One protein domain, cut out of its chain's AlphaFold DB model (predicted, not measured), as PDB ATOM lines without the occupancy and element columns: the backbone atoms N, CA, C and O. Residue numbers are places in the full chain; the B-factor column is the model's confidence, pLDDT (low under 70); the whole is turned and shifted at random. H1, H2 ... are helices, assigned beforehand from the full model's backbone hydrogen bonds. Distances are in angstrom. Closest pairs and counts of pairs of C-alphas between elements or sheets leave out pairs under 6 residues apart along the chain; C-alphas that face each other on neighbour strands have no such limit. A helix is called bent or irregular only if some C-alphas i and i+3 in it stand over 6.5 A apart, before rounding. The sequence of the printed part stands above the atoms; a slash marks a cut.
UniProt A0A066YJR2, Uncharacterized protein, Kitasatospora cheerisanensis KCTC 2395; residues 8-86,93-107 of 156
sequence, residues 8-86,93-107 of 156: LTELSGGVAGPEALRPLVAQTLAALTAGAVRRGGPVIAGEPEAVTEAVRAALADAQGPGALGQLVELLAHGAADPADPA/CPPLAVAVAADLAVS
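What this domain is: This is residues 8 to 86 and 93 to 107 of the 156 residues of an uncharacterized protein of Kitasatospora cheerisanensis KCTC 2395 (UniProt A0A066YJR2). What shape do these atoms make? H1, one long helix, runs along the longest direction, with H3 packed on it at a slant and H2 folded back beside H3 as a helical hairpin, while H4 is set off on the other side of H1 and touches no helix. The outline is flat, and residues 97 to 103, which belong to H4, stand free. What is it made of, and how closely is it packed? The 94 printed residues hold four named helices, in the order H1, H2, H3, H4, and no named strand, and the class is all helix. The whole is only just loose, close to compact, with a radius of gyration of the C-alphas of 15.0 A, and the C-alphas span 46 by 33 by 18 A.

How they stand to each other: What does the longest helix touch? H1, residues 17 to 39, touches H3, residues 67 to 78, and their closest C-alphas, those of Gly 35 and His 77, are 4.1 A apart. They run the same way at a tilt of 36 degrees, only just steep. What comes next outward? H2, residues 48 to 60, and H3 touch and form a hairpin, running opposite ways at a shallow tilt of 4 degrees; their closest C-alphas, those of Val 51 and Gly 78, are 7.0 A apart. H1 and H2 are apart. Where is the last helix? H4, residues 97 to 107, is apart from H1, H2 and H3. How do the backbones run? In H2, H3 and H4 every O i to N i+4 pair is within hydrogen-bond range; in H1, 17 of 19 are.

Where its parts are: Where is H1? It begins at C-alpha 17, (-0.283, 21.993, 14.866), and ends at C-alpha 39, (24.272, 21.676, 35.641), 32.2 A away. It has a kink of 31 degrees near residue 24, and it is only just irregular: C-alphas 20 and 23 are 6.9 A apart. How long are the others? From first to last C-alpha, H2 measures 18.6 A, H3 16.7 A and H4 15.4 A, and H4 ends at C-alpha 107, (-0.663, 18.301, 25.707).

The domain as a whole: How large is it? The two C-alphas farthest apart, those of Val 15 and Glu 47, are 46.3 A apart. Is the printed part unbroken? Residues 87 to 92 are not printed, and C-alphas 86 and 93 are 12.7 A apart across this cut, which falls in the link from H3 to H4. The links from H1 to H2 and from H2 to H3 are short. How sure is the model? The mean pLDDT of the printed part is 93.2, and no printed residue is under 70.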
ATOM      1  N   LEU A   8       4.300  31.962  17.690       76.25
ATOM      2  CA  LEU A   8       4.053  31.786  19.137       76.25
ATOM      3  C   LEU A   8       2.568  31.761  19.512       76.25
ATOM      4  O   LEU A   8       2.219  31.397  20.632       76.25
ATOM      5  N   THR A   9       1.698  32.179  18.595       81.50
ATOM      6  CA  THR A   9       0.244  32.239  18.798       81.50
ATOM      7  C   THR A   9      -0.507  31.151  18.034       81.50
ATOM      8  O   THR A   9      -1.737  31.129  18.050       81.50
ATOM      9  N   GLU A  10       0.207  30.279  17.322       89.06
ATOM     10  CA  GLU A  10      -0.392  29.184  16.562       89.06
ATOM     11  C   GLU A  10      -0.907  28.080  17.497       89.06
ATOM     12  O   GLU A  10      -0.371  27.835  18.577       89.06
ATOM     13  N   LEU A  11      -1.989  27.412  17.088       92.38
ATOM     14  CA  LEU A  11      -2.599  26.351  17.882       92.38
ATOM     15  C   LEU A  11      -1.795  25.052  17.747       92.38
ATOM     16  O   LEU A  11      -1.470  24.625  16.644       92.38
ATOM     17  N   SER A  12      -1.558  24.376  18.872       92.56
ATOM     18  CA  SER A  12      -0.948  23.038  18.904       92.56
ATOM     19  C   SER A  12      -1.869  21.945  18.354       92.56
ATOM     20  O   SER A  12      -1.399  20.890  17.933       92.56
ATOM     21  N   GLY A  13      -3.184  22.191  18.384       87.00
ATOM     22  CA  GLY A  13      -4.213  21.301  17.860       87.00
ATOM     23  C   GLY A  13      -4.531  21.562  16.384       87.00
ATOM     24  O   GLY A  13      -4.421  22.681  15.890       87.00
ATOM     25  N   GLY A  14      -4.986  20.521  15.680       89.19
ATOM     26  CA  GLY A  14      -5.365  20.589  14.264       89.19
ATOM     27  C   GLY A  14      -4.238  20.205  13.299       89.19
ATOM     28  O   GLY A  14      -3.130  19.865  13.701       89.19
ATOM     29  N   VAL A  15      -4.530  20.228  11.994       93.62
ATOM     30  CA  VAL A  15      -3.634  19.682  10.951       93.62
ATOM     31  C   VAL A  15      -2.299  20.421  10.817       93.62
ATOM     32  O   VAL A  15      -1.311  19.810  10.428       93.62
ATOM     33  N   ALA A  16      -2.261  21.715  11.151       93.25
ATOM     34  CA  ALA A  16      -1.048  22.534  11.120       93.25
ATOM     35  C   ALA A  16      -0.257  22.495  12.441       93.25
ATOM     36  O   ALA A  16       0.911  22.877  12.464       93.25
ATOM     37  N   GLY A  17      -0.867  21.998  13.525       94.75
ATOM     38  CA  GLY A  17      -0.283  21.993  14.866       94.75
ATOM     39  C   GLY A  17       1.100  21.336  14.959       94.75
ATOM     40  O   GLY A  17       1.992  21.922  15.570       94.75
ATOM     41  N   PRO A  18       1.351  20.178  14.315       95.38
ATOM     42  CA  PRO A  18       2.683  19.574  14.314       95.38
ATOM     43  C   PRO A  18       3.786  20.477  13.742       95.38
ATOM     44  O   PRO A  18       4.894  20.486  14.277       95.38
ATOM     45  N   GLU A  19       3.502  21.248  12.687       95.25
ATOM     46  CA  GLU A  19       4.485  22.172  12.106       95.25
ATOM     47  C   GLU A  19       4.655  23.436  12.955       95.25
ATOM     48  O   GLU A  19       5.787  23.879  13.139       95.25
ATOM     49  N   ALA A  20       3.579  23.939  13.568       94.25
ATOM     50  CA  ALA A  20       3.637  25.027  14.548       94.25
ATOM     51  C   ALA A  20       4.492  24.662  15.781       94.25
ATOM     52  O   ALA A  20       5.296  25.456  16.272       94.25
ATOM     53  N   LEU A  21       4.366  23.422  16.271       95.31
ATOM     54  CA  LEU A  21       5.109  22.919  17.431       95.31
ATOM     55  C   LEU A  21       6.588  22.657  17.130       95.31
ATOM     56  O   LEU A  21       7.424  22.794  18.025       95.31
ATOM     57  N   ARG A  22       6.928  22.265  15.897       95.81
ATOM     58  CA  ARG A  22       8.284  21.847  15.509       95.81
ATOM     59  C   ARG A  22       9.392  22.820  15.955       95.81
ATOM     60  O   ARG A  22      10.324  22.345  16.608       95.81
ATOM     61  N   PRO A  23       9.344  24.136  15.655       94.88
ATOM     62  CA  PRO A  23      10.393  25.066  16.082       94.88
ATOM     63  C   PRO A  23      10.460  25.233  17.608       94.88
ATOM     64  O   PRO A  23      11.556  25.307  18.161       94.88
ATOM     65  N   LEU A  24       9.318  25.221  18.304       95.81
ATOM     66  CA  LEU A  24       9.252  25.382  19.764       95.81
ATOM     67  C   LEU A  24       9.798  24.152  20.498       95.81
ATOM     68  O   LEU A  24      10.544  24.272  21.472       95.81
ATOM     69  N   VAL A  25       9.482  22.955  20.000       97.25
ATOM     70  CA  VAL A  25      10.034  21.693  20.507       97.25
ATOM     71  C   VAL A  25      11.538  21.635  20.244       97.25
ATOM     72  O   VAL A  25      12.293  21.282  21.147       97.25
ATOM     73  N   ALA A  26      12.002  22.041  19.058       97.38
ATOM     74  CA  ALA A  26      13.434  22.103  18.759       97.38
ATOM     75  C   ALA A  26      14.181  23.061  19.707       97.38
ATOM     76  O   ALA A  26      15.221  22.693  20.256       97.38
ATOM     77  N   GLN A  27      13.626  24.251  19.954       96.94
ATOM     78  CA  GLN A  27      14.177  25.215  20.909       96.94
ATOM     79  C   GLN A  27      14.207  24.649  22.335       96.94
ATOM     80  O   GLN A  27      15.212  24.785  23.032       96.94
ATOM     81  N   THR A  28      13.136  23.971  22.753       97.81
ATOM     82  CA  THR A  28      13.042  23.322  24.068       97.81
ATOM     83  C   THR A  28      14.119  22.250  24.230       97.81
ATOM     84  O   THR A  28      14.838  22.249  25.223       97.81
ATOM     85  N   LEU A  29      14.299  21.368  23.243       98.56
ATOM     86  CA  LEU A  29      15.320  20.312  23.284       98.56
ATOM     87  C   LEU A  29      16.749  20.879  23.334       98.56
ATOM     88  O   LEU A  29      17.592  20.369  24.082       98.56
ATOM     89  N   ALA A  30      17.020  21.946  22.578       98.44
ATOM     90  CA  ALA A  30      18.306  22.637  22.616       98.44
ATOM     91  C   ALA A  30      18.579  23.238  24.007       98.44
ATOM     92  O   ALA A  30      19.654  23.033  24.572       98.44
ATOM     93  N   ALA A  31      17.584  23.905  24.594       97.94
ATOM     94  CA  ALA A  31      17.681  24.505  25.920       97.94
ATOM     95  C   ALA A  31      17.815  23.466  27.048       97.94
ATOM     96  O   ALA A  31      18.634  23.643  27.949       97.94
ATOM     97  N   LEU A  32      17.083  22.345  26.977       98.44
ATOM     98  CA  LEU A  32      17.238  21.220  27.911       98.44
ATOM     99  C   LEU A  32      18.676  20.689  27.899       98.44
ATOM    100  O   LEU A  32      19.255  20.433  28.954       98.44
ATOM    101  N   THR A  33      19.263  20.573  26.704       98.44
ATOM    102  CA  THR A  33      20.658  20.150  26.534       98.44
ATOM    103  C   THR A  33      21.617  21.161  27.162       98.44
ATOM    104  O   THR A  33      22.472  20.774  27.957       98.44
ATOM    105  N   ALA A  34      21.457  22.453  26.855       98.12
ATOM    106  CA  ALA A  34      22.300  23.515  27.402       98.12
ATOM    107  C   ALA A  34      22.246  23.561  28.938       98.12
ATOM    108  O   ALA A  34      23.288  23.572  29.597       98.12
ATOM    109  N   GLY A  35      21.045  23.490  29.517       96.94
ATOM    110  CA  GLY A  35      20.861  23.517  30.966       96.94
ATOM    111  C   GLY A  35      21.437  22.284  31.658       96.94
ATOM    112  O   GLY A  35      22.104  22.419  32.683       96.94
ATOM    113  N   ALA A  36      21.267  21.091  31.077       97.06
ATOM    114  CA  ALA A  36      21.862  19.863  31.606       97.06
ATOM    115  C   ALA A  36      23.399  19.895  31.576       97.06
ATOM    116  O   ALA A  36      24.041  19.569  32.576       97.06
ATOM    117  N   VAL A  37      23.994  20.361  30.469       97.44
ATOM    118  CA  VAL A  37      25.450  20.564  30.367       97.44
ATOM    119  C   VAL A  37      25.931  21.564  31.416       97.44
ATOM    120  O   VAL A  37      26.931  21.317  32.088       97.44
ATOM    121  N   ARG A  38      25.202  22.671  31.600       95.25
ATOM    122  CA  ARG A  38      25.534  23.698  32.592       95.25
ATOM    123  C   ARG A  38      25.409  23.191  34.032       95.25
ATOM    124  O   ARG A  38      26.171  23.629  34.888       95.25
ATOM    125  N   ARG A  39      24.444  22.310  34.321       95.38
ATOM    126  CA  ARG A  39      24.272  21.676  35.641       95.38
ATOM    127  C   ARG A  39      25.472  20.799  36.003       95.38
ATOM    128  O   ARG A  39      25.972  20.902  37.118       95.38
ATOM    129  N   GLY A  40      25.933  19.959  35.073       94.62
ATOM    130  CA  GLY A  40      27.172  19.182  35.217       94.62
ATOM    131  C   GLY A  40      27.158  18.065  36.274       94.62
ATOM    132  O   GLY A  40      28.229  17.623  36.684       94.62
ATOM    133  N   GLY A  41      25.983  17.614  36.727       94.50
ATOM    134  CA  GLY A  41      25.842  16.550  37.728       94.50
ATOM    135  C   GLY A  41      24.389  16.315  38.169       94.50
ATOM    136  O   GLY A  41      23.471  16.852  37.536       94.50
ATOM    137  N   PRO A  42      24.160  15.562  39.264       95.88
ATOM    138  CA  PRO A  42      22.819  15.199  39.725       95.88
ATOM    139  C   PRO A  42      22.019  16.401  40.240       95.88
ATOM    140  O   PRO A  42      20.804  16.427  40.097       95.88
ATOM    141  N   VAL A  43      22.685  17.397  40.831       94.00
ATOM    142  CA  VAL A  43      22.111  18.675  41.284       94.00
ATOM    143  C   VAL A  43      23.189  19.755  41.199       94.00
ATOM    144  O   VAL A  43      24.381  19.442  41.259       94.00
ATOM    145  N   ILE A  44      22.794  21.023  41.106       93.44
ATOM    146  CA  ILE A  44      23.738  22.135  41.269       93.44
ATOM    147  C   ILE A  44      24.198  22.254  42.723       93.44
ATOM    148  O   ILE A  44      23.426  22.037  43.655       93.44
ATOM    149  N   ALA A  45      25.462  22.625  42.917       87.25
ATOM    150  CA  ALA A  45      25.981  22.980  44.230       87.25
ATOM    151  C   ALA A  45      25.606  24.427  44.589       87.25
ATOM    152  O   ALA A  45      25.602  25.302  43.721       87.25
ATOM    153  N   GLY A  46      25.365  24.689  45.874       85.56
ATOM    154  CA  GLY A  46      25.104  26.027  46.403       85.56
ATOM    155  C   GLY A  46      23.825  26.111  47.228       85.56
ATOM    156  O   GLY A  46      23.160  25.107  47.476       85.56
ATOM    157  N   GLU A  47      23.506  27.332  47.651       88.44
ATOM    158  CA  GLU A  47      22.347  27.616  48.496       88.44
ATOM    159  C   GLU A  47      21.071  27.841  47.658       88.44
ATOM    160  O   GLU A  47      21.136  28.492  46.603       88.44
ATOM    161  N   PRO A  48      19.895  27.374  48.119       88.44
ATOM    162  CA  PRO A  48      18.617  27.555  47.420       88.44
ATOM    163  C   PRO A  48      18.265  29.015  47.094       88.44
ATOM    164  O   PRO A  48      17.619  29.298  46.079       88.44
ATOM    165  N   GLU A  49      18.693  29.965  47.924       91.12
ATOM    166  CA  GLU A  49      18.440  31.396  47.739       91.12
ATOM    167  C   GLU A  49      19.121  31.935  46.479       91.12
ATOM    168  O   GLU A  49      18.526  32.729  45.749       91.12
ATOM    169  N   ALA A  50      20.336  31.469  46.177       87.44
ATOM    170  CA  ALA A  50      21.060  31.887  44.980       87.44
ATOM    171  C   ALA A  50      20.341  31.426  43.702       87.44
ATOM    172  O   ALA A  50      20.245  32.173  42.727       87.44
ATOM    173  N   VAL A  51      19.776  30.215  43.730       85.25
ATOM    174  CA  VAL A  51      18.956  29.670  42.637       85.25
ATOM    175  C   VAL A  51      17.671  30.474  42.482       85.25
ATOM    176  O   VAL A  51      17.296  30.843  41.372       85.25
ATOM    177  N   THR A  52      17.019  30.790  43.602       89.31
ATOM    178  CA  THR A  52      15.777  31.572  43.624       89.31
ATOM    179  C   THR A  52      15.978  32.955  43.009       89.31
ATOM    180  O   THR A  52      15.157  33.395  42.202       89.31
ATOM    181  N   GLU A  53      17.076  33.631  43.347       90.75
ATOM    182  CA  GLU A  53      17.381  34.948  42.791       90.75
ATOM    183  C   GLU A  53      17.726  34.876  41.300       90.75
ATOM    184  O   GLU A  53      17.227  35.681  40.514       90.75
ATOM    185  N   ALA A  54      18.484  33.859  40.876       85.19
ATOM    186  CA  ALA A  54      18.767  33.637  39.459       85.19
ATOM    187  C   ALA A  54      17.486  33.380  38.642       85.19
ATOM    188  O   ALA A  54      17.343  33.910  37.539       85.19
ATOM    189  N   VAL A  55      16.530  32.618  39.190       88.75
ATOM    190  CA  VAL A  55      15.216  32.400  38.564       88.75
ATOM    191  C   VAL A  55      14.416  33.693  38.480       88.75
ATOM    192  O   VAL A  55      13.846  33.990  37.431       88.75
ATOM    193  N   ARG A  56      14.396  34.494  39.552       91.19
ATOM    194  CA  ARG A  56      13.699  35.785  39.566       91.19
ATOM    195  C   ARG A  56      14.245  36.734  38.501       91.19
ATOM    196  O   ARG A  56      13.449  37.318  37.767       91.19
ATOM    197  N   ALA A  57      15.566  36.870  38.415       90.00
ATOM    198  CA  ALA A  57      16.218  37.730  37.432       90.00
ATOM    199  C   ALA A  57      15.895  37.281  35.999       90.00
ATOM    200  O   ALA A  57      15.417  38.074  35.195       90.00
ATOM    201  N   ALA A  58      16.043  35.988  35.706       87.12
ATOM    202  CA  ALA A  58      15.750  35.462  34.376       87.12
ATOM    203  C   ALA A  58      14.272  35.608  33.979       87.12
ATOM    204  O   ALA A  58      13.978  35.879  32.821       87.12
ATOM    205  N   LEU A  59      13.332  35.459  34.920       88.19
ATOM    206  CA  LEU A  59      11.907  35.691  34.656       88.19
ATOM    207  C   LEU A  59      11.601  37.163  34.361       88.19
ATOM    208  O   LEU A  59      10.727  37.446  33.543       88.19
ATOM    209  N   ALA A  60      12.301  38.095  35.013       90.12
ATOM    210  CA  ALA A  60      12.156  39.523  34.746       90.12
ATOM    211  C   ALA A  60      12.659  39.906  33.341       90.12
ATOM    212  O   ALA A  60      12.100  40.820  32.736       90.12
ATOM    213  N   ASP A  61      13.629  39.159  32.806       86.56
ATOM    214  CA  ASP A  61      14.276  39.384  31.504       86.56
ATOM    215  C   ASP A  61      13.784  38.432  30.387       86.56
ATOM    216  O   ASP A  61      14.309  38.437  29.270       86.56
ATOM    217  N   ALA A  62      12.772  37.594  30.651       86.94
ATOM    218  CA  ALA A  62      12.244  36.645  29.671       86.94
ATOM    219  C   ALA A  62      11.183  37.283  28.757       86.94
ATOM    220  O   ALA A  62       9.997  37.339  29.094       86.94
ATOM    221  N   GLN A  63      11.584  37.736  27.564       85.50
ATOM    222  CA  GLN A  63      10.671  38.299  26.559       85.50
ATOM    223  C   GLN A  63      11.016  37.869  25.129       85.50
ATOM    224  O   GLN A  63      12.137  37.476  24.807       85.50
ATOM    225  N   GLY A  64      10.013  37.969  24.252       87.75
ATOM    226  CA  GLY A  64      10.142  37.673  22.828       87.75
ATOM    227  C   GLY A  64      10.340  36.183  22.505       87.75
ATOM    228  O   GLY A  64      10.196  35.323  23.377       87.75
ATOM    229  N   PRO A  65      10.683  35.854  21.245       84.31
ATOM    230  CA  PRO A  65      10.796  34.469  20.770       84.31
ATOM    231  C   PRO A  65      11.862  33.617  21.475       84.31
ATOM    232  O   PRO A  65      11.766  32.392  21.517       84.31
ATOM    233  N   GLY A  66      12.871  34.249  22.078       88.62
ATOM    234  CA  GLY A  66      13.913  33.561  22.841       88.62
ATOM    235  C   GLY A  66      13.505  33.155  24.262       88.62
ATOM    236  O   GLY A  66      14.228  32.378  24.885       88.62
ATOM    237  N   ALA A  67      12.391  33.676  24.792       92.00
ATOM    238  CA  ALA A  67      12.020  33.512  26.200       92.00
ATOM    239  C   ALA A  67      11.834  32.042  26.599       92.00
ATOM    240  O   ALA A  67      12.321  31.626  27.646       92.00
ATOM    241  N   LEU A  68      11.196  31.236  25.740       93.06
ATOM    242  CA  LEU A  68      10.994  29.806  25.990       93.06
ATOM    243  C   LEU A  68      12.328  29.087  26.229       93.06
ATOM    244  O   LEU A  68      12.485  28.401  27.235       93.06
ATOM    245  N   GLY A  69      13.299  29.276  25.332       94.12
ATOM    246  CA  GLY A  69      14.616  28.651  25.454       94.12
ATOM    247  C   GLY A  69      15.350  29.066  26.730       94.12
ATOM    248  O   GLY A  69      15.851  28.208  27.447       94.12
ATOM    249  N   GLN A  70      15.345  30.360  27.061       93.44
ATOM    250  CA  GLN A  70      15.999  30.877  28.271       93.44
ATOM    251  C   GLN A  70      15.406  30.274  29.551       93.44
ATOM    252  O   GLN A  70      16.138  29.844  30.443       93.44
ATOM    253  N   LEU A  71      14.074  30.192  29.627       93.56
ATOM    254  CA  LEU A  71      13.385  29.615  30.780       93.56
ATOM    255  C   LEU A  71      13.637  28.111  30.900       93.56
ATOM    256  O   LEU A  71      13.914  27.622  31.994       93.56
ATOM    257  N   VAL A  72      13.582  27.374  29.788       96.50
ATOM    258  CA  VAL A  72      13.841  25.927  29.775       96.50
ATOM    259  C   VAL A  72      15.287  25.620  30.162       96.50
ATOM    260  O   VAL A  72      15.520  24.697  30.941       96.50
ATOM    261  N   GLU A  73      16.255  26.397  29.672       95.62
ATOM    262  CA  GLU A  73      17.665  26.232  30.033       95.62
ATOM    263  C   GLU A  73      17.875  26.446  31.534       95.62
ATOM    264  O   GLU A  73      18.541  25.643  32.192       95.62
ATOM    265  N   LEU A  74      17.268  27.493  32.097       94.19
ATOM    266  CA  LEU A  74      17.352  27.785  33.523       94.19
ATOM    267  C   LEU A  74      16.713  26.688  34.381       94.19
ATOM    268  O   LEU A  74      17.301  26.272  35.382       94.19
ATOM    269  N   LEU A  75      15.537  26.200  33.979       93.56
ATOM    270  CA  LEU A  75      14.857  25.094  34.652       93.56
ATOM    271  C   LEU A  75      15.705  23.821  34.611       93.56
ATOM    272  O   LEU A  75      15.909  23.193  35.647       93.56
ATOM    273  N   ALA A  76      16.247  23.463  33.446       95.81
ATOM    274  CA  ALA A  76      17.116  22.300  33.307       95.81
ATOM    275  C   ALA A  76      18.407  22.450  34.124       95.81
ATOM    276  O   ALA A  76      18.850  21.483  34.741       95.81
ATOM    277  N   HIS A  77      18.985  23.650  34.184       94.50
ATOM    278  CA  HIS A  77      20.151  23.913  35.022       94.50
ATOM    279  C   HIS A  77      19.861  23.681  36.511       94.50
ATOM    280  O   HIS A  77      20.665  23.045  37.181       94.50
ATOM    281  N   GLY A  78      18.725  24.168  37.019       92.75
ATOM    282  CA  GLY A  78      18.363  24.060  38.439       92.75
ATOM    283  C   GLY A  78      17.723  22.733  38.861       92.75
ATOM    284  O   GLY A  78      17.583  22.486  40.057       92.75
ATOM    285  N   ALA A  79      17.310  21.887  37.915       93.75
ATOM    286  CA  ALA A  79      16.626  20.630  38.211       93.75
ATOM    287  C   ALA A  79      17.571  19.552  38.764       93.75
ATOM    288  O   ALA A  79      18.734  19.464  38.373       93.75
ATOM    289  N   ALA A  80      17.037  18.675  39.617       95.56
ATOM    290  CA  ALA A  80      17.687  17.407  39.923       95.56
ATOM    291  C   ALA A  80      17.589  16.452  38.721       95.56
ATOM    292  O   ALA A  80      16.551  16.402  38.058       95.56
ATOM    293  N   ASP A  81      18.642  15.678  38.469       96.94
ATOM    294  CA  ASP A  81      18.723  14.721  37.369       96.94
ATOM    295  C   ASP A  81      18.593  13.274  37.859       96.94
ATOM    296  O   ASP A  81      19.601  12.656  38.203       96.94
ATOM    297  N   PRO A  82      17.383  12.692  37.868       96.25
ATOM    298  CA  PRO A  82      17.187  11.300  38.270       96.25
ATOM    299  C   PRO A  82      17.830  10.279  37.315       96.25
ATOM    300  O   PRO A  82      17.833   9.088  37.629       96.25
ATOM    301  N   ALA A  83      18.335  10.696  36.147       95.88
ATOM    302  CA  ALA A  83      19.083   9.820  35.248       95.88
ATOM    303  C   ALA A  83      20.584   9.768  35.587       95.88
ATOM    304  O   ALA A  83      21.271   8.850  35.133       95.88
ATOM    305  N   ASP A  84      21.090  10.707  36.395       96.06
ATOM    306  CA  ASP A  84      22.448  10.644  36.926       96.06
ATOM    307  C   ASP A  84      22.533   9.535  37.998       96.06
ATOM    308  O   ASP A  84      21.766   9.559  38.965       96.06
ATOM    309  N   PRO A  85      23.461   8.564  37.887       94.50
ATOM    310  CA  PRO A  85      23.601   7.483  38.866       94.50
ATOM    311  C   PRO A  85      23.861   7.947  40.308       94.50
ATOM    312  O   PRO A  85      23.591   7.195  41.246       94.50
ATOM    313  N   ALA A  86      24.391   9.158  40.505       95.75
ATOM    314  CA  ALA A  86      24.589   9.747  41.826       95.75
ATOM    315  C   ALA A  86      23.297  10.348  42.417       95.75
ATOM    316  O   ALA A  86      23.244  10.628  43.618       95.75
ATOM    317  N   CYS A  93      12.066   8.160  39.842       95.56
ATOM    318  CA  CYS A  93      12.529   7.407  38.682       95.56
ATOM    319  C   CYS A  93      12.869   8.339  37.507       95.56
ATOM    320  O   CYS A  93      12.098   9.266  37.241       95.56
ATOM    321  N   PRO A  94      13.942   8.064  36.741       96.31
ATOM    322  CA  PRO A  94      14.202   8.781  35.501       96.31
ATOM    323  C   PRO A  94      13.064   8.546  34.493       96.31
ATOM    324  O   PRO A  94      12.700   7.388  34.245       96.31
ATOM    325  N   PRO A  95      12.485   9.607  33.900       95.94
ATOM    326  CA  PRO A  95      11.415   9.456  32.926       95.94
ATOM    327  C   PRO A  95      11.948   8.835  31.630       95.94
ATOM    328  O   PRO A  95      13.000   9.210  31.116       95.94
ATOM    329  N   LEU A  96      11.192   7.895  31.062       97.50
ATOM    330  CA  LEU A  96      11.505   7.342  29.746       97.50
ATOM    331  C   LEU A  96      11.186   8.367  28.651       97.50
ATOM    332  O   LEU A  96      10.145   9.020  28.694       97.50
ATOM    333  N   ALA A  97      12.010   8.427  27.601       97.00
ATOM    334  CA  ALA A  97      11.778   9.321  26.460       97.00
ATOM    335  C   ALA A  97      10.394   9.119  25.808       97.00
ATOM    336  O   ALA A  97       9.748  10.081  25.404       97.00
ATOM    337  N   VAL A  98       9.904   7.874  25.757       97.38
ATOM    338  CA  VAL A  98       8.561   7.558  25.240       97.38
ATOM    339  C   VAL A  98       7.441   8.138  26.107       97.38
ATOM    340  O   VAL A  98       6.412   8.532  25.568       97.38
ATOM    341  N   ALA A  99       7.639   8.230  27.426       97.38
ATOM    342  CA  ALA A  99       6.653   8.821  28.325       97.38
ATOM    343  C   ALA A  99       6.547  10.332  28.078       97.38
ATOM    344  O   ALA A  99       5.453  10.837  27.860       97.38
ATOM    345  N   VAL A 100       7.685  11.026  27.967       97.75
ATOM    346  CA  VAL A 100       7.715  12.468  27.658       97.75
ATOM    347  C   VAL A 100       7.140  12.764  26.265       97.75
ATOM    348  O   VAL A 100       6.412  13.736  26.080       97.75
ATOM    349  N   ALA A 101       7.416  11.912  25.271       96.94
ATOM    350  CA  ALA A 101       6.815  12.046  23.943       96.94
ATOM    351  C   ALA A 101       5.288  11.839  23.968       96.94
ATOM    352  O   ALA A 101       4.561  12.520  23.244       96.94
ATOM    353  N   ALA A 102       4.794  10.922  24.806       95.75
ATOM    354  CA  ALA A 102       3.362  10.741  25.017       95.75
ATOM    355  C   ALA A 102       2.735  11.961  25.710       95.75
ATOM    356  O   ALA A 102       1.664  12.392  25.286       95.75
ATOM    357  N   ASP A 103       3.415  12.564  26.690       96.50
ATOM    358  CA  ASP A 103       2.959  13.800  27.339       96.50
ATOM    359  C   ASP A 103       2.847  14.953  26.338       96.50
ATOM    360  O   ASP A 103       1.823  15.630  26.315       96.50
ATOM    361  N   LEU A 104       3.820  15.119  25.433       96.50
ATOM    362  CA  LEU A 104       3.722  16.099  24.344       96.50
ATOM    363  C   LEU A 104       2.469  15.871  23.486       96.50
ATOM    364  O   LEU A 104       1.759  16.825  23.165       96.50
ATOM    365  N   ALA A 105       2.176  14.619  23.125       94.94
ATOM    366  CA  ALA A 105       0.983  14.291  22.348       94.94
ATOM    367  C   ALA A 105      -0.308  14.596  23.126       94.94
ATOM    368  O   ALA A 105      -1.242  15.175  22.570       94.94
ATOM    369  N   VAL A 106      -0.357  14.255  24.416       94.31
ATOM    370  CA  VAL A 106      -1.499  14.562  25.290       94.31
ATOM    371  C   VAL A 106      -1.684  16.073  25.425       94.31
ATOM    372  O   VAL A 106      -2.806  16.550  25.279       94.31
ATOM    373  N   SER A 107      -0.611  16.838  25.628       95.88
ATOM    374  CA  SER A 107      -0.663  18.301  25.707       95.88
ATOM    375  C   SER A 107      -1.094  18.945  24.390       95.88
ATOM    376  O   SER A 107      -1.877  19.890  24.409       95.88
TER     377      SER A 107